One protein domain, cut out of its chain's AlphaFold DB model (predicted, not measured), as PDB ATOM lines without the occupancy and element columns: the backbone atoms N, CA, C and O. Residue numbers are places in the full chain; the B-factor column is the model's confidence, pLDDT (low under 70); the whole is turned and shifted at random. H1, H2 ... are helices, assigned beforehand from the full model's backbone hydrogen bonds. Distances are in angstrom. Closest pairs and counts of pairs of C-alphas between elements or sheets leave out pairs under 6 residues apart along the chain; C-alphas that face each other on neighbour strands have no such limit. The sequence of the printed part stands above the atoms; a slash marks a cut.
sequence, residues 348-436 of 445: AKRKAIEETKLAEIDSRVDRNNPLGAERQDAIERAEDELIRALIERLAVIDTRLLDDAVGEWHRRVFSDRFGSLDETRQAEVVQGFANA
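Overview. This is residues 348 to 436 of the 445 residues of an uncharacterized protein of Thauera chlorobenzoica (UniProt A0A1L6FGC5). One long helix, H2, is the spine of a loose rod: H1 and H2 make a hairpin, and H4 packs on the side of H2 opposite H1, at residues 387 to 391. H3 folds back to meet H2 at residues 386 to 394, and its first turns reach past the end of H2. The printed part has 89 residues with four named helices, H1 to H4 in chain order, and no named strand; the class is all helix. The whole is loose, with a radius of gyration of the C-alphas of 15.8 A and spans of 53 by 24 by 17 A.

Arrangement. H1, residues 350 to 364, touches the hub H2, residues 373 to 394, at a steep tilt of 43 degrees, opposite ways, a hairpin; their closest C-alphas, of Glu 354 and Ala 382, are 5.4 A apart. H2 and H3, residues 404 to 418, form a second hairpin at a shallow tilt of 23 degrees; they touch, with the C-alphas of Leu 390 and Phe 414 closest at 7.6 A. H4, residues 423 to 435, touches H2 at a shallow tilt of 28 degrees, the same way, with the C-alphas of Ile 391 and Gly 432 closest at 5.6 A. The helix packing is mostly aligned, but only just: 2 of these 3 pairs are at a shallow tilt. H1 and H4 are apart. In H1, H2, H3 and H4 every O i to N i+4 pair is within hydrogen-bond range.

Along the chain. H1 begins at C-alpha 350 (144.181, 146.307, 121.354) and is 21.4 A long. H2 is 31.0 A long, H3 20.6 A and H4 18.7 A, ending at C-alpha 435 (132.436, 145.969, 141.348).

Size, cuts and confidence. The two C-alphas farthest apart, of Asn 368 and Leu 401, are 53.6 A apart. The printed part has no cut and no long link. Mean pLDDT of the printed part is 83.5; residues 361 to 373 are under 70.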
ATOM      1  N   ALA A 348     137.174 143.946 120.959       85.44
ATOM      2  CA  ALA A 348     138.211 144.072 119.940       85.44
ATOM      3  C   ALA A 348     139.635 143.905 120.507       85.44
ATOM      4  O   ALA A 348     139.902 144.153 121.681       85.44
ATOM      5  N   LYS A 349     140.581 143.465 119.661       86.50
ATOM      6  CA  LYS A 349     142.009 143.411 120.026       86.50
ATOM      7  C   LYS A 349     142.550 144.827 120.195       86.50
ATOM      8  O   LYS A 349     142.256 145.666 119.350       86.50
ATOM      9  N   ARG A 350     143.448 145.041 121.164       80.62
ATOM     10  CA  ARG A 350     144.181 146.307 121.354       80.62
ATOM     11  C   ARG A 350     144.702 146.885 120.032       80.62
ATOM     12  O   ARG A 350     144.354 148.002 119.683       80.62
ATOM     13  N   LYS A 351     145.419 146.072 119.243       78.69
ATOM     14  CA  LYS A 351     145.968 146.473 117.934       78.69
ATOM     15  C   LYS A 351     144.914 146.991 116.949       78.69
ATOM     16  O   LYS A 351     145.175 147.945 116.237       78.69
ATOM     17  N   ALA A 352     143.720 146.395 116.926       80.75
ATOM     18  CA  ALA A 352     142.646 146.833 116.032       80.75
ATOM     19  C   ALA A 352     142.042 148.179 116.477       80.75
ATOM     20  O   ALA A 352     141.670 149.002 115.640       80.75
ATOM     21  N   ILE A 353     141.968 148.420 117.791       78.69
ATOM     22  CA  ILE A 353     141.535 149.707 118.351       78.69
ATOM     23  C   ILE A 353     142.598 150.774 118.054       78.69
ATOM     24  O   ILE A 353     142.266 151.826 117.517       78.69
ATOM     25  N   GLU A 354     143.876 150.477 118.308       79.06
ATOM     26  CA  GLU A 354     145.010 151.360 118.004       79.06
ATOM     27  C   GLU A 354     145.065 151.741 116.519       79.06
ATOM     28  O   GLU A 354     145.153 152.923 116.204       79.06
ATOM     29  N   GLU A 355     144.953 150.775 115.602       81.44
ATOM     30  CA  GLU A 355     144.915 151.023 114.153       81.44
ATOM     31  C   GLU A 355     143.758 151.955 113.761       81.44
ATOM     32  O   GLU A 355     143.941 152.858 112.947       81.44
ATOM     33  N   THR A 356     142.588 151.794 114.386       81.31
ATOM     34  CA  THR A 356     141.425 152.659 114.141       81.31
ATOM     35  C   THR A 356     141.669 154.086 114.646       81.31
ATOM     36  O   THR A 356     141.386 155.048 113.932       81.31
ATOM     37  N   LYS A 357     142.240 154.247 115.849       78.06
ATOM     38  CA  LYS A 357     142.563 155.570 116.419       78.06
ATOM     39  C   LYS A 357     143.686 156.272 115.662       78.06
ATOM     40  O   LYS A 357     143.622 157.482 115.458       78.06
ATOM     41  N   LEU A 358     144.695 155.528 115.218       76.75
ATOM     42  CA  LEU A 358     145.787 156.059 114.406       76.75
ATOM     43  C   LEU A 358     145.292 156.483 113.017       76.75
ATOM     44  O   LEU A 358     145.671 157.555 112.556       76.75
ATOM     45  N   ALA A 359     144.386 155.721 112.394       77.25
ATOM     46  CA  ALA A 359     143.749 156.115 111.135       77.25
ATOM     47  C   ALA A 359     142.887 157.386 111.278       77.25
ATOM     48  O   ALA A 359     142.873 158.229 110.381       77.25
ATOM     49  N   GLU A 360     142.201 157.563 112.413       73.56
ATOM     50  CA  GLU A 360     141.447 158.787 112.715       73.56
ATOM     51  C   GLU A 360     142.376 160.012 112.804       73.56
ATOM     52  O   GLU A 360     142.050 161.079 112.281       73.56
ATOM     53  N   ILE A 361     143.564 159.854 113.390       69.56
ATOM     54  CA  ILE A 361     144.587 160.908 113.457       69.56
ATOM     55  C   ILE A 361     145.186 161.185 112.078       69.56
ATOM     56  O   ILE A 361     145.223 162.341 111.661       69.56
ATOM     57  N   ASP A 362     145.581 160.153 111.330       66.88
ATOM     58  CA  ASP A 362     146.140 160.309 109.980       66.88
ATOM     59  C   ASP A 362     145.143 160.997 109.022       66.88
ATOM     60  O   ASP A 362     145.552 161.703 108.102       66.88
ATOM     61  N   SER A 363     143.831 160.865 109.265       62.59
ATOM     62  CA  SER A 363     142.784 161.585 108.523       62.59
ATOM     63  C   SER A 363     142.609 163.060 108.925       62.59
ATOM     64  O   SER A 363     142.030 163.837 108.163       62.59
ATOM     65  N   ARG A 364     143.098 163.461 110.108       63.25
ATOM     66  CA  ARG A 364     142.952 164.811 110.689       63.25
ATOM     67  C   ARG A 364     144.233 165.648 110.632       63.25
ATOM     68  O   ARG A 364     144.145 166.871 110.736       63.25
ATOM     69  N   VAL A 365     145.405 165.027 110.489       55.28
ATOM     70  CA  VAL A 365     146.702 165.713 110.595       55.28
ATOM     71  C   VAL A 365     147.196 166.209 109.235       55.28
ATOM     72  O   VAL A 365     147.734 165.473 108.408       55.28
ATOM     73  N   ASP A 366     147.074 167.519 109.047       53.94
ATOM     74  CA  ASP A 366     147.667 168.273 107.949       53.94
ATOM     75  C   ASP A 366     149.164 168.528 108.245       53.94
ATOM     76  O   ASP A 366     149.519 169.431 108.999       53.94
ATOM     77  N   ARG A 367     150.030 167.651 107.715       52.84
ATOM     78  CA  ARG A 367     151.495 167.722 107.451       52.84
ATOM     79  C   ARG A 367     152.502 168.400 108.419       52.84
ATOM     80  O   ARG A 367     153.690 168.243 108.156       52.84
ATOM     81  N   ASN A 368     152.135 169.073 109.514       51.00
ATOM     82  CA  ASN A 368     153.054 169.967 110.251       51.00
ATOM     83  C   ASN A 368     153.086 169.845 111.800       51.00
ATOM     84  O   ASN A 368     153.594 170.759 112.447       51.00
ATOM     85  N   ASN A 369     152.633 168.745 112.420       52.28
ATOM     86  CA  ASN A 369     152.762 168.527 113.881       52.28
ATOM     87  C   ASN A 369     153.713 167.343 114.195       52.28
ATOM     88  O   ASN A 369     153.692 166.353 113.457       52.28
ATOM     89  N   PRO A 370     154.577 167.391 115.238       52.62
ATOM     90  CA  PRO A 370     155.508 166.309 115.521       52.62
ATOM     91  C   PRO A 370     154.731 165.086 116.024       52.62
ATOM     92  O   PRO A 370     154.168 165.083 117.114       52.62
ATOM     93  N   LEU A 371     154.753 164.040 115.201       56.84
ATOM     94  CA  LEU A 371     154.029 162.762 115.267       56.84
ATOM     95  C   LEU A 371     154.092 161.982 116.603       56.84
ATOM     96  O   LEU A 371     153.513 160.908 116.687       56.84
ATOM     97  N   GLY A 372     154.807 162.450 117.628       63.00
ATOM     98  CA  GLY A 372     155.031 161.711 118.877       63.00
ATOM     99  C   GLY A 372     153.888 161.817 119.889       63.00
ATOM    100  O   GLY A 372     153.403 160.794 120.359       63.00
ATOM    101  N   ALA A 373     153.445 163.038 120.212       69.81
ATOM    102  CA  ALA A 373     152.486 163.267 121.299       69.81
ATOM    103  C   ALA A 373     151.068 162.796 120.940       69.81
ATOM    104  O   ALA A 373     150.470 162.028 121.679       69.81
ATOM    105  N   GLU A 374     150.559 163.155 119.757       72.50
ATOM    106  CA  GLU A 374     149.210 162.741 119.336       72.50
ATOM    107  C   GLU A 374     149.089 161.225 119.136       72.50
ATOM    108  O   GLU A 374     148.034 160.652 119.397       72.50
ATOM    109  N   ARG A 375     150.170 160.554 118.708       72.62
ATOM    110  CA  ARG A 375     150.200 159.087 118.614       72.62
ATOM    111  C   ARG A 375     150.196 158.434 119.987       72.62
ATOM    112  O   ARG A 375     149.485 157.450 120.164       72.62
ATOM    113  N   GLN A 376     150.952 158.983 120.938       78.50
ATOM    114  CA  GLN A 376     150.950 158.503 122.317       78.50
ATOM    115  C   GLN A 376     149.558 158.657 122.945       78.50
ATOM    116  O   GLN A 376     149.022 157.683 123.466       78.50
ATOM    117  N   ASP A 377     148.911 159.811 122.763       80.62
ATOM    118  CA  ASP A 377     147.536 160.039 123.219       80.62
ATOM    119  C   ASP A 377     146.530 159.068 122.567       80.62
ATOM    120  O   ASP A 377     145.552 158.660 123.192       80.62
ATOM    121  N   ALA A 378     146.723 158.692 121.295       78.88
ATOM    122  CA  ALA A 378     145.868 157.709 120.621       78.88
ATOM    123  C   ALA A 378     146.000 156.309 121.224       78.88
ATOM    124  O   ALA A 378     144.998 155.605 121.351       78.88
ATOM    125  N   ILE A 379     147.228 155.916 121.572       80.44
ATOM    126  CA  ILE A 379     147.518 154.634 122.216       80.44
ATOM    127  C   ILE A 379     146.871 154.602 123.603       80.44
ATOM    128  O   ILE A 379     146.170 153.644 123.916       80.44
ATOM    129  N   GLU A 380     147.012 155.673 124.387       85.06
ATOM    130  CA  GLU A 380     146.393 155.769 125.714       85.06
ATOM    131  C   GLU A 380     144.861 155.698 125.635       85.06
ATOM    132  O   GLU A 380     144.244 154.924 126.364       85.06
ATOM    133  N   ARG A 381     144.235 156.398 124.677       84.50
ATOM    134  CA  ARG A 381     142.780 156.296 124.444       84.50
ATOM    135  C   ARG A 381     142.344 154.901 123.996       84.50
ATOM    136  O   ARG A 381     141.245 154.474 124.339       84.50
ATOM    137  N   ALA A 382     143.159 154.208 123.199       83.06
ATOM    138  CA  ALA A 382     142.866 152.843 122.769       83.06
ATOM    139  C   ALA A 382     142.926 151.855 123.946       83.06
ATOM    140  O   ALA A 382     142.114 150.931 124.019       83.06
ATOM    141  N   GLU A 383     143.855 152.062 124.878       85.12
ATOM    142  CA  GLU A 383     143.956 151.289 126.115       85.12
ATOM    143  C   GLU A 383     142.777 151.577 127.063       85.12
ATOM    144  O   GLU A 383     142.179 150.629 127.571       85.12
ATOM    145  N   ASP A 384     142.368 152.837 127.229       87.88
ATOM    146  CA  ASP A 384     141.198 153.209 128.047       87.88
ATOM    147  C   ASP A 384     139.890 152.634 127.477       87.88
ATOM    148  O   ASP A 384     139.034 152.127 128.208       87.88
ATOM    149  N   GLU A 385     139.739 152.655 126.149       88.69
ATOM    150  CA  GLU A 385     138.602 152.041 125.461       88.69
ATOM    151  C   GLU A 385     138.583 150.519 125.650       88.69
ATOM    152  O   GLU A 385     137.517 149.931 125.854       88.69
ATOM    153  N   LEU A 386     139.755 149.877 125.658       89.12
ATOM    154  CA  LEU A 386     139.870 148.449 125.936       89.12
ATOM    155  C   LEU A 386     139.510 148.113 127.391       89.12
ATOM    156  O   LEU A 386     138.771 147.155 127.615       89.12
ATOM    157  N   ILE A 387     139.985 148.889 128.372       89.62
ATOM    158  CA  ILE A 387     139.630 148.728 129.796       89.62
ATOM    159  C   ILE A 387     138.115 148.821 129.966       89.62
ATOM    160  O   ILE A 387     137.487 147.928 130.542       89.62
ATOM    161  N   ARG A 388     137.513 149.866 129.390       91.69
ATOM    162  CA  ARG A 388     136.067 150.071 129.421       91.69
ATOM    163  C   ARG A 388     135.317 148.901 128.790       91.69
ATOM    164  O   ARG A 388     134.376 148.395 129.396       91.69
ATOM    165  N   ALA A 389     135.751 148.427 127.622       89.69
ATOM    166  CA  ALA A 389     135.140 147.280 126.956       89.69
ATOM    167  C   ALA A 389     135.252 145.993 127.792       89.69
ATOM    168  O   ALA A 389     134.286 145.237 127.880       89.69
ATOM    169  N   LEU A 390     136.391 145.747 128.449       90.69
ATOM    170  CA  LEU A 390     136.570 144.593 129.336       90.69
ATOM    171  C   LEU A 390     135.602 144.638 130.525       90.69
ATOM    172  O   LEU A 390     134.965 143.630 130.832       90.69
ATOM    173  N   ILE A 391     135.453 145.797 131.165       91.62
ATOM    174  CA  ILE A 391     134.562 145.960 132.319       91.62
ATOM    175  C   ILE A 391     133.092 145.894 131.879       91.62
ATOM    176  O   ILE A 391     132.324 145.087 132.394       91.62
ATOM    177  N   GLU A 392     132.679 146.687 130.894       91.56
ATOM    178  CA  GLU A 392     131.267 146.781 130.501       91.56
ATOM    179  C   GLU A 392     130.738 145.504 129.830       91.56
ATOM    180  O   GLU A 392     129.544 145.218 129.930       91.56
ATOM    181  N   ARG A 393     131.597 144.734 129.142       91.50
ATOM    182  CA  ARG A 393     131.173 143.572 128.340       91.50
ATOM    183  C   ARG A 393     131.491 142.232 128.984       91.50
ATOM    184  O   ARG A 393     130.645 141.346 128.952       91.50
ATOM    185  N   LEU A 394     132.680 142.061 129.567       92.19
ATOM    186  CA  LEU A 394     133.080 140.774 130.151       92.19
ATOM    187  C   LEU A 394     132.781 140.698 131.646       92.19
ATOM    188  O   LEU A 394     132.361 139.648 132.130       92.19
ATOM    189  N   ALA A 395     132.944 141.795 132.390       90.62
ATOM    190  CA  ALA A 395     132.733 141.752 133.834       90.62
ATOM    191  C   ALA A 395     131.273 141.511 134.229       90.62
ATOM    192  O   ALA A 395     131.022 140.990 135.310       90.62
ATOM    193  N   VAL A 396     130.312 141.832 133.366       92.94
ATOM    194  CA  VAL A 396     128.883 141.572 133.603       92.94
ATOM    195  C   VAL A 396     128.484 140.109 133.381       92.94
ATOM    196  O   VAL A 396     127.377 139.720 133.744       92.94
ATOM    197  N   ILE A 397     129.365 139.280 132.809       92.94
ATOM    198  CA  ILE A 397     129.097 137.861 132.563       92.94
ATOM    199  C   ILE A 397     129.352 137.064 133.849       92.94
ATOM    200  O   ILE A 397     130.406 137.189 134.490       92.94
ATOM    201  N   ASP A 398     128.387 136.226 134.228       91.44
ATOM    202  CA  ASP A 398     128.563 135.202 135.250       91.44
ATOM    203  C   ASP A 398     129.160 133.948 134.611       91.44
ATOM    204  O   ASP A 398     128.497 133.181 133.910       91.44
ATOM    205  N   THR A 399     130.442 133.714 134.877       89.12
ATOM    206  CA  THR A 399     131.168 132.563 134.341       89.12
ATOM    207  C   THR A 399     130.659 131.226 134.875       89.12
ATOM    208  O   THR A 399     130.972 130.201 134.283       89.12
ATOM    209  N   ARG A 400     129.893 131.207 135.977       89.94
ATOM    210  CA  ARG A 400     129.307 129.976 136.540       89.94
ATOM    211  C   ARG A 400     128.147 129.444 135.707       89.94
ATOM    212  O   ARG A 400     127.800 128.276 135.830       89.94
ATOM    213  N   LEU A 401     127.537 130.310 134.903       90.38
ATOM    214  CA  LEU A 401     126.413 129.971 134.040       90.38
ATOM    215  C   LEU A 401     126.857 129.601 132.626       90.38
ATOM    216  O   LEU A 401     126.017 129.219 131.819       90.38
ATOM    217  N   LEU A 402     128.145 129.740 132.300       91.56
ATOM    218  CA  LEU A 402     128.671 129.414 130.981       91.56
ATOM    219  C   LEU A 402     128.893 127.913 130.837       91.56
ATOM    220  O   LEU A 402     129.364 127.255 131.761       91.56
ATOM    221  N   ASP A 403     128.596 127.404 129.647       92.69
ATOM    222  CA  ASP A 403     129.042 126.072 129.246       92.69
ATOM    223  C   ASP A 403     130.571 126.043 129.077       92.69
ATOM    224  O   ASP A 403     131.193 127.081 128.816       92.69
ATOM    225  N   ASP A 404     131.183 124.862 129.183       91.69
ATOM    226  CA  ASP A 404     132.643 124.702 129.221       91.69
ATOM    227  C   ASP A 404     133.339 125.366 128.023       91.69
ATOM    228  O   ASP A 404     134.314 126.106 128.191       91.69
ATOM    229  N   ALA A 405     132.797 125.188 126.814       92.06
ATOM    230  CA  ALA A 405     133.364 125.765 125.598       92.06
ATOM    231  C   ALA A 405     133.298 127.305 125.588       92.06
ATOM    232  O   ALA A 405     134.257 127.982 125.201       92.06
ATOM    233  N   VAL A 406     132.177 127.877 126.040       91.94
ATOM    234  CA  VAL A 406     131.995 129.336 126.116       91.94
ATOM    235  C   VAL A 406     132.868 129.921 127.227       91.94
ATOM    236  O   VAL A 406     133.487 130.969 127.040       91.94
ATOM    237  N   GLY A 407     132.993 129.217 128.354       92.00
ATOM    238  CA  GLY A 407     133.873 129.586 129.459       92.00
ATOM    239  C   GLY A 407     135.357 129.565 129.076       92.00
ATOM    240  O   GLY A 407     136.115 130.466 129.449       92.00
ATOM    241  N   GLU A 408     135.801 128.582 128.292       93.38
ATOM    242  CA  GLU A 408     137.150 128.566 127.715       93.38
ATOM    243  C   GLU A 408     137.388 129.731 126.754       93.38
ATOM    244  O   GLU A 408     138.418 130.407 126.855       93.38
ATOM    245  N   TRP A 409     136.428 130.016 125.871       92.69
ATOM    246  CA  TRP A 409     136.523 131.154 124.961       92.69
ATOM    247  C   TRP A 409     136.606 132.484 125.715       92.69
ATOM    248  O   TRP A 409     137.507 133.284 125.448       92.69
ATOM    249  N   HIS A 410     135.749 132.678 126.722       94.06
ATOM    250  CA  HIS A 410     135.790 133.830 127.620       94.06
ATOM    251  C   HIS A 410     137.178 134.001 128.249       94.06
ATOM    252  O   HIS A 410     137.778 135.070 128.146       94.06
ATOM    253  N   ARG A 411     137.726 132.941 128.864       93.62
ATOM    254  CA  ARG A 411     139.052 132.982 129.509       93.62
ATOM    255  C   ARG A 411     140.163 133.326 128.526       93.62
ATOM    256  O   ARG A 411     141.061 134.095 128.872       93.62
ATOM    257  N   ARG A 412     140.107 132.786 127.307       93.62
ATOM    258  CA  ARG A 412     141.095 133.062 126.260       93.62
ATOM    259  C   ARG A 412     141.045 134.518 125.811       93.62
ATOM    260  O   ARG A 412     142.092 135.156 125.749       93.62
ATOM    261  N   VAL A 413     139.853 135.039 125.515       91.38
ATOM    262  CA  VAL A 413     139.679 136.442 125.112       91.38
ATOM    263  C   VAL A 413     140.094 137.369 126.247       91.38
ATOM    264  O   VAL A 413     140.884 138.277 126.010       91.38
ATOM    265  N   PHE A 414     139.654 137.103 127.478       92.88
ATOM    266  CA  PHE A 414     140.060 137.882 128.644       92.88
ATOM    267  C   PHE A 414     141.583 137.901 128.800       92.88
ATOM    268  O   PHE A 414     142.161 138.978 128.836       92.88
ATOM    269  N   SER A 415     142.247 136.741 128.803       92.12
ATOM    270  CA  SER A 415     143.703 136.657 129.006       92.12
ATOM    271  C   SER A 415     144.496 137.369 127.904       92.12
ATOM    272  O   SER A 415     145.453 138.077 128.200       92.12
ATOM    273  N   ASP A 416     144.081 137.222 126.639       91.25
ATOM    274  CA  ASP A 416     144.723 137.866 125.480       91.25
ATOM    275  C   ASP A 416     144.578 139.400 125.525       91.25
ATOM    276  O   ASP A 416     145.503 140.135 125.189       91.25
ATOM    277  N   ARG A 417     143.415 139.909 125.952       89.50
ATOM    278  CA  ARG A 417     143.148 141.355 126.046       89.50
ATOM    279  C   ARG A 417     143.768 141.973 127.294       89.50
ATOM    280  O   ARG A 417     144.461 142.979 127.190       89.50
ATOM    281  N   PHE A 418     143.559 141.350 128.446       90.56
ATOM    282  CA  PHE A 418     144.084 141.782 129.737       90.56
ATOM    283  C   PHE A 418     145.615 141.780 129.749       90.56
ATOM    284  O   PHE A 418     146.226 142.761 130.156       90.56
ATOM    285  N   GLY A 419     146.243 140.731 129.204       90.00
ATOM    286  CA  GLY A 419     147.701 140.636 129.107       90.00
ATOM    287  C   GLY A 419     148.344 141.659 128.165       90.00
ATOM    288  O   GLY A 419     149.562 141.808 128.177       90.00
ATOM    289  N   SER A 420     147.550 142.370 127.355       88.88
ATOM    290  CA  SER A 420     148.040 143.450 126.490       88.88
ATOM    291  C   SER A 420     148.092 144.822 127.173       88.88
ATOM    292  O   SER A 420     148.546 145.775 126.545       88.88
ATOM    293  N   LEU A 421     147.631 144.930 128.423       89.44
ATOM    294  CA  LEU A 421     147.637 146.153 129.234       89.44
ATOM    295  C   LEU A 421     148.834 146.179 130.198       89.44
ATOM    296  O   LEU A 421     149.362 145.124 130.556       89.44
ATOM    297  N   ASP A 422     149.232 147.372 130.641       89.31
ATOM    298  CA  ASP A 422     150.219 147.549 131.715       89.31
ATOM    299  C   ASP A 422     149.649 147.202 133.108       89.31
ATOM    300  O   ASP A 422     148.447 146.997 133.279       89.31
ATOM    301  N   GLU A 423     150.515 147.122 134.120       89.81
ATOM    302  CA  GLU A 423     150.140 146.692 135.475       89.81
ATOM    303  C   GLU A 423     149.121 147.632 136.151       89.81
ATOM    304  O   GLU A 423     148.199 147.171 136.829       89.81
ATOM    305  N   THR A 424     149.229 148.944 135.922       91.12
ATOM    306  CA  THR A 424     148.317 149.947 136.497       91.12
ATOM    307  C   THR A 424     146.902 149.781 135.944       91.12
ATOM    308  O   THR A 424     145.930 149.741 136.698       91.12
ATOM    309  N   ARG A 425     146.780 149.620 134.626       88.25
ATOM    310  CA  ARG A 425     145.506 149.428 133.920       88.25
ATOM    311  C   ARG A 425     144.911 148.048 134.178       88.25
ATOM    312  O   ARG A 425     143.695 147.893 134.263       88.25
ATOM    313  N   GLN A 426     145.756 147.032 134.350       90.75
ATOM    314  CA  GLN A 426     145.321 145.711 134.797       90.75
ATOM    315  C   GLN A 426     144.640 145.783 136.172       90.75
ATOM    316  O   GLN A 426     143.576 145.187 136.353       90.75
ATOM    317  N   ALA A 427     145.197 146.544 137.120       91.06
ATOM    318  CA  ALA A 427     144.577 146.741 138.431       91.06
ATOM    319  C   ALA A 427     143.194 147.415 138.327       91.06
ATOM    320  O   ALA A 427     142.259 146.995 139.013       91.06
ATOM    321  N   GLU A 428     143.033 148.387 137.424       90.81
ATOM    322  CA  GLU A 428     141.747 149.044 137.159       90.81
ATOM    323  C   GLU A 428     140.694 148.066 136.616       90.81
ATOM    324  O   GLU A 428     139.566 148.025 137.112       90.81
ATOM    325  N   VAL A 429     141.066 147.204 135.661       90.19
ATOM    326  CA  VAL A 429     140.166 146.157 135.151       90.19
ATOM    327  C   VAL A 429     139.760 145.196 136.269       90.19
ATOM    328  O   VAL A 429     138.578 144.886 136.403       90.19
ATOM    329  N   VAL A 430     140.699 144.746 137.107       92.31
ATOM    330  CA  VAL A 430     140.392 143.846 138.234       92.31
ATOM    331  C   VAL A 430     139.421 144.505 139.219       92.31
ATOM    332  O   VAL A 430     138.455 143.869 139.647       92.31
ATOM    333  N   GLN A 431     139.623 145.784 139.539       91.44
ATOM    334  CA  GLN A 431     138.711 146.541 140.393       91.44
ATOM    335  C   GLN A 431     137.324 146.697 139.749       91.44
ATOM    336  O   GLN A 431     136.306 146.529 140.423       91.44
ATOM    337  N   GLY A 432     137.267 146.956 138.441       89.81
ATOM    338  CA  GLY A 432     136.020 146.979 137.678       89.81
ATOM    339  C   GLY A 432     135.287 145.638 137.716       89.81
ATOM    340  O   GLY A 432     134.078 145.602 137.929       89.81
ATOM    341  N   PHE A 433     136.013 144.523 137.607       91.75
ATOM    342  CA  PHE A 433     135.448 143.175 137.716       91.75
ATOM    343  C   PHE A 433     134.899 142.858 139.105       91.75
ATOM    344  O   PHE A 433     133.873 142.186 139.206       91.75
ATOM    345  N   ALA A 434     135.554 143.342 140.160       89.38
ATOM    346  CA  ALA A 434     135.087 143.173 141.533       89.38
ATOM    347  C   ALA A 434     133.786 143.949 141.812       89.38
ATOM    348  O   ALA A 434     132.967 143.498 142.609       89.38
ATOM    349  N   ASN A 435     133.587 145.086 141.139       91.12
ATOM    350  CA  ASN A 435     132.436 145.969 141.348       91.12
ATOM    351  C   ASN A 435     131.289 145.753 140.346       91.12
ATOM    352  O   ASN A 435     130.225 146.353 140.497       91.12
ATOM    353  N   ALA A 436     131.485 144.931 139.313       89.12
ATOM    354  CA  ALA A 436     130.479 144.703 138.285       89.12
ATOM    355  C   ALA A 436     129.357 143.767 138.767       89.12
ATOM    356  O   ALA A 436     129.602 142.637 139.195       89.12
TER     357      ALA A 436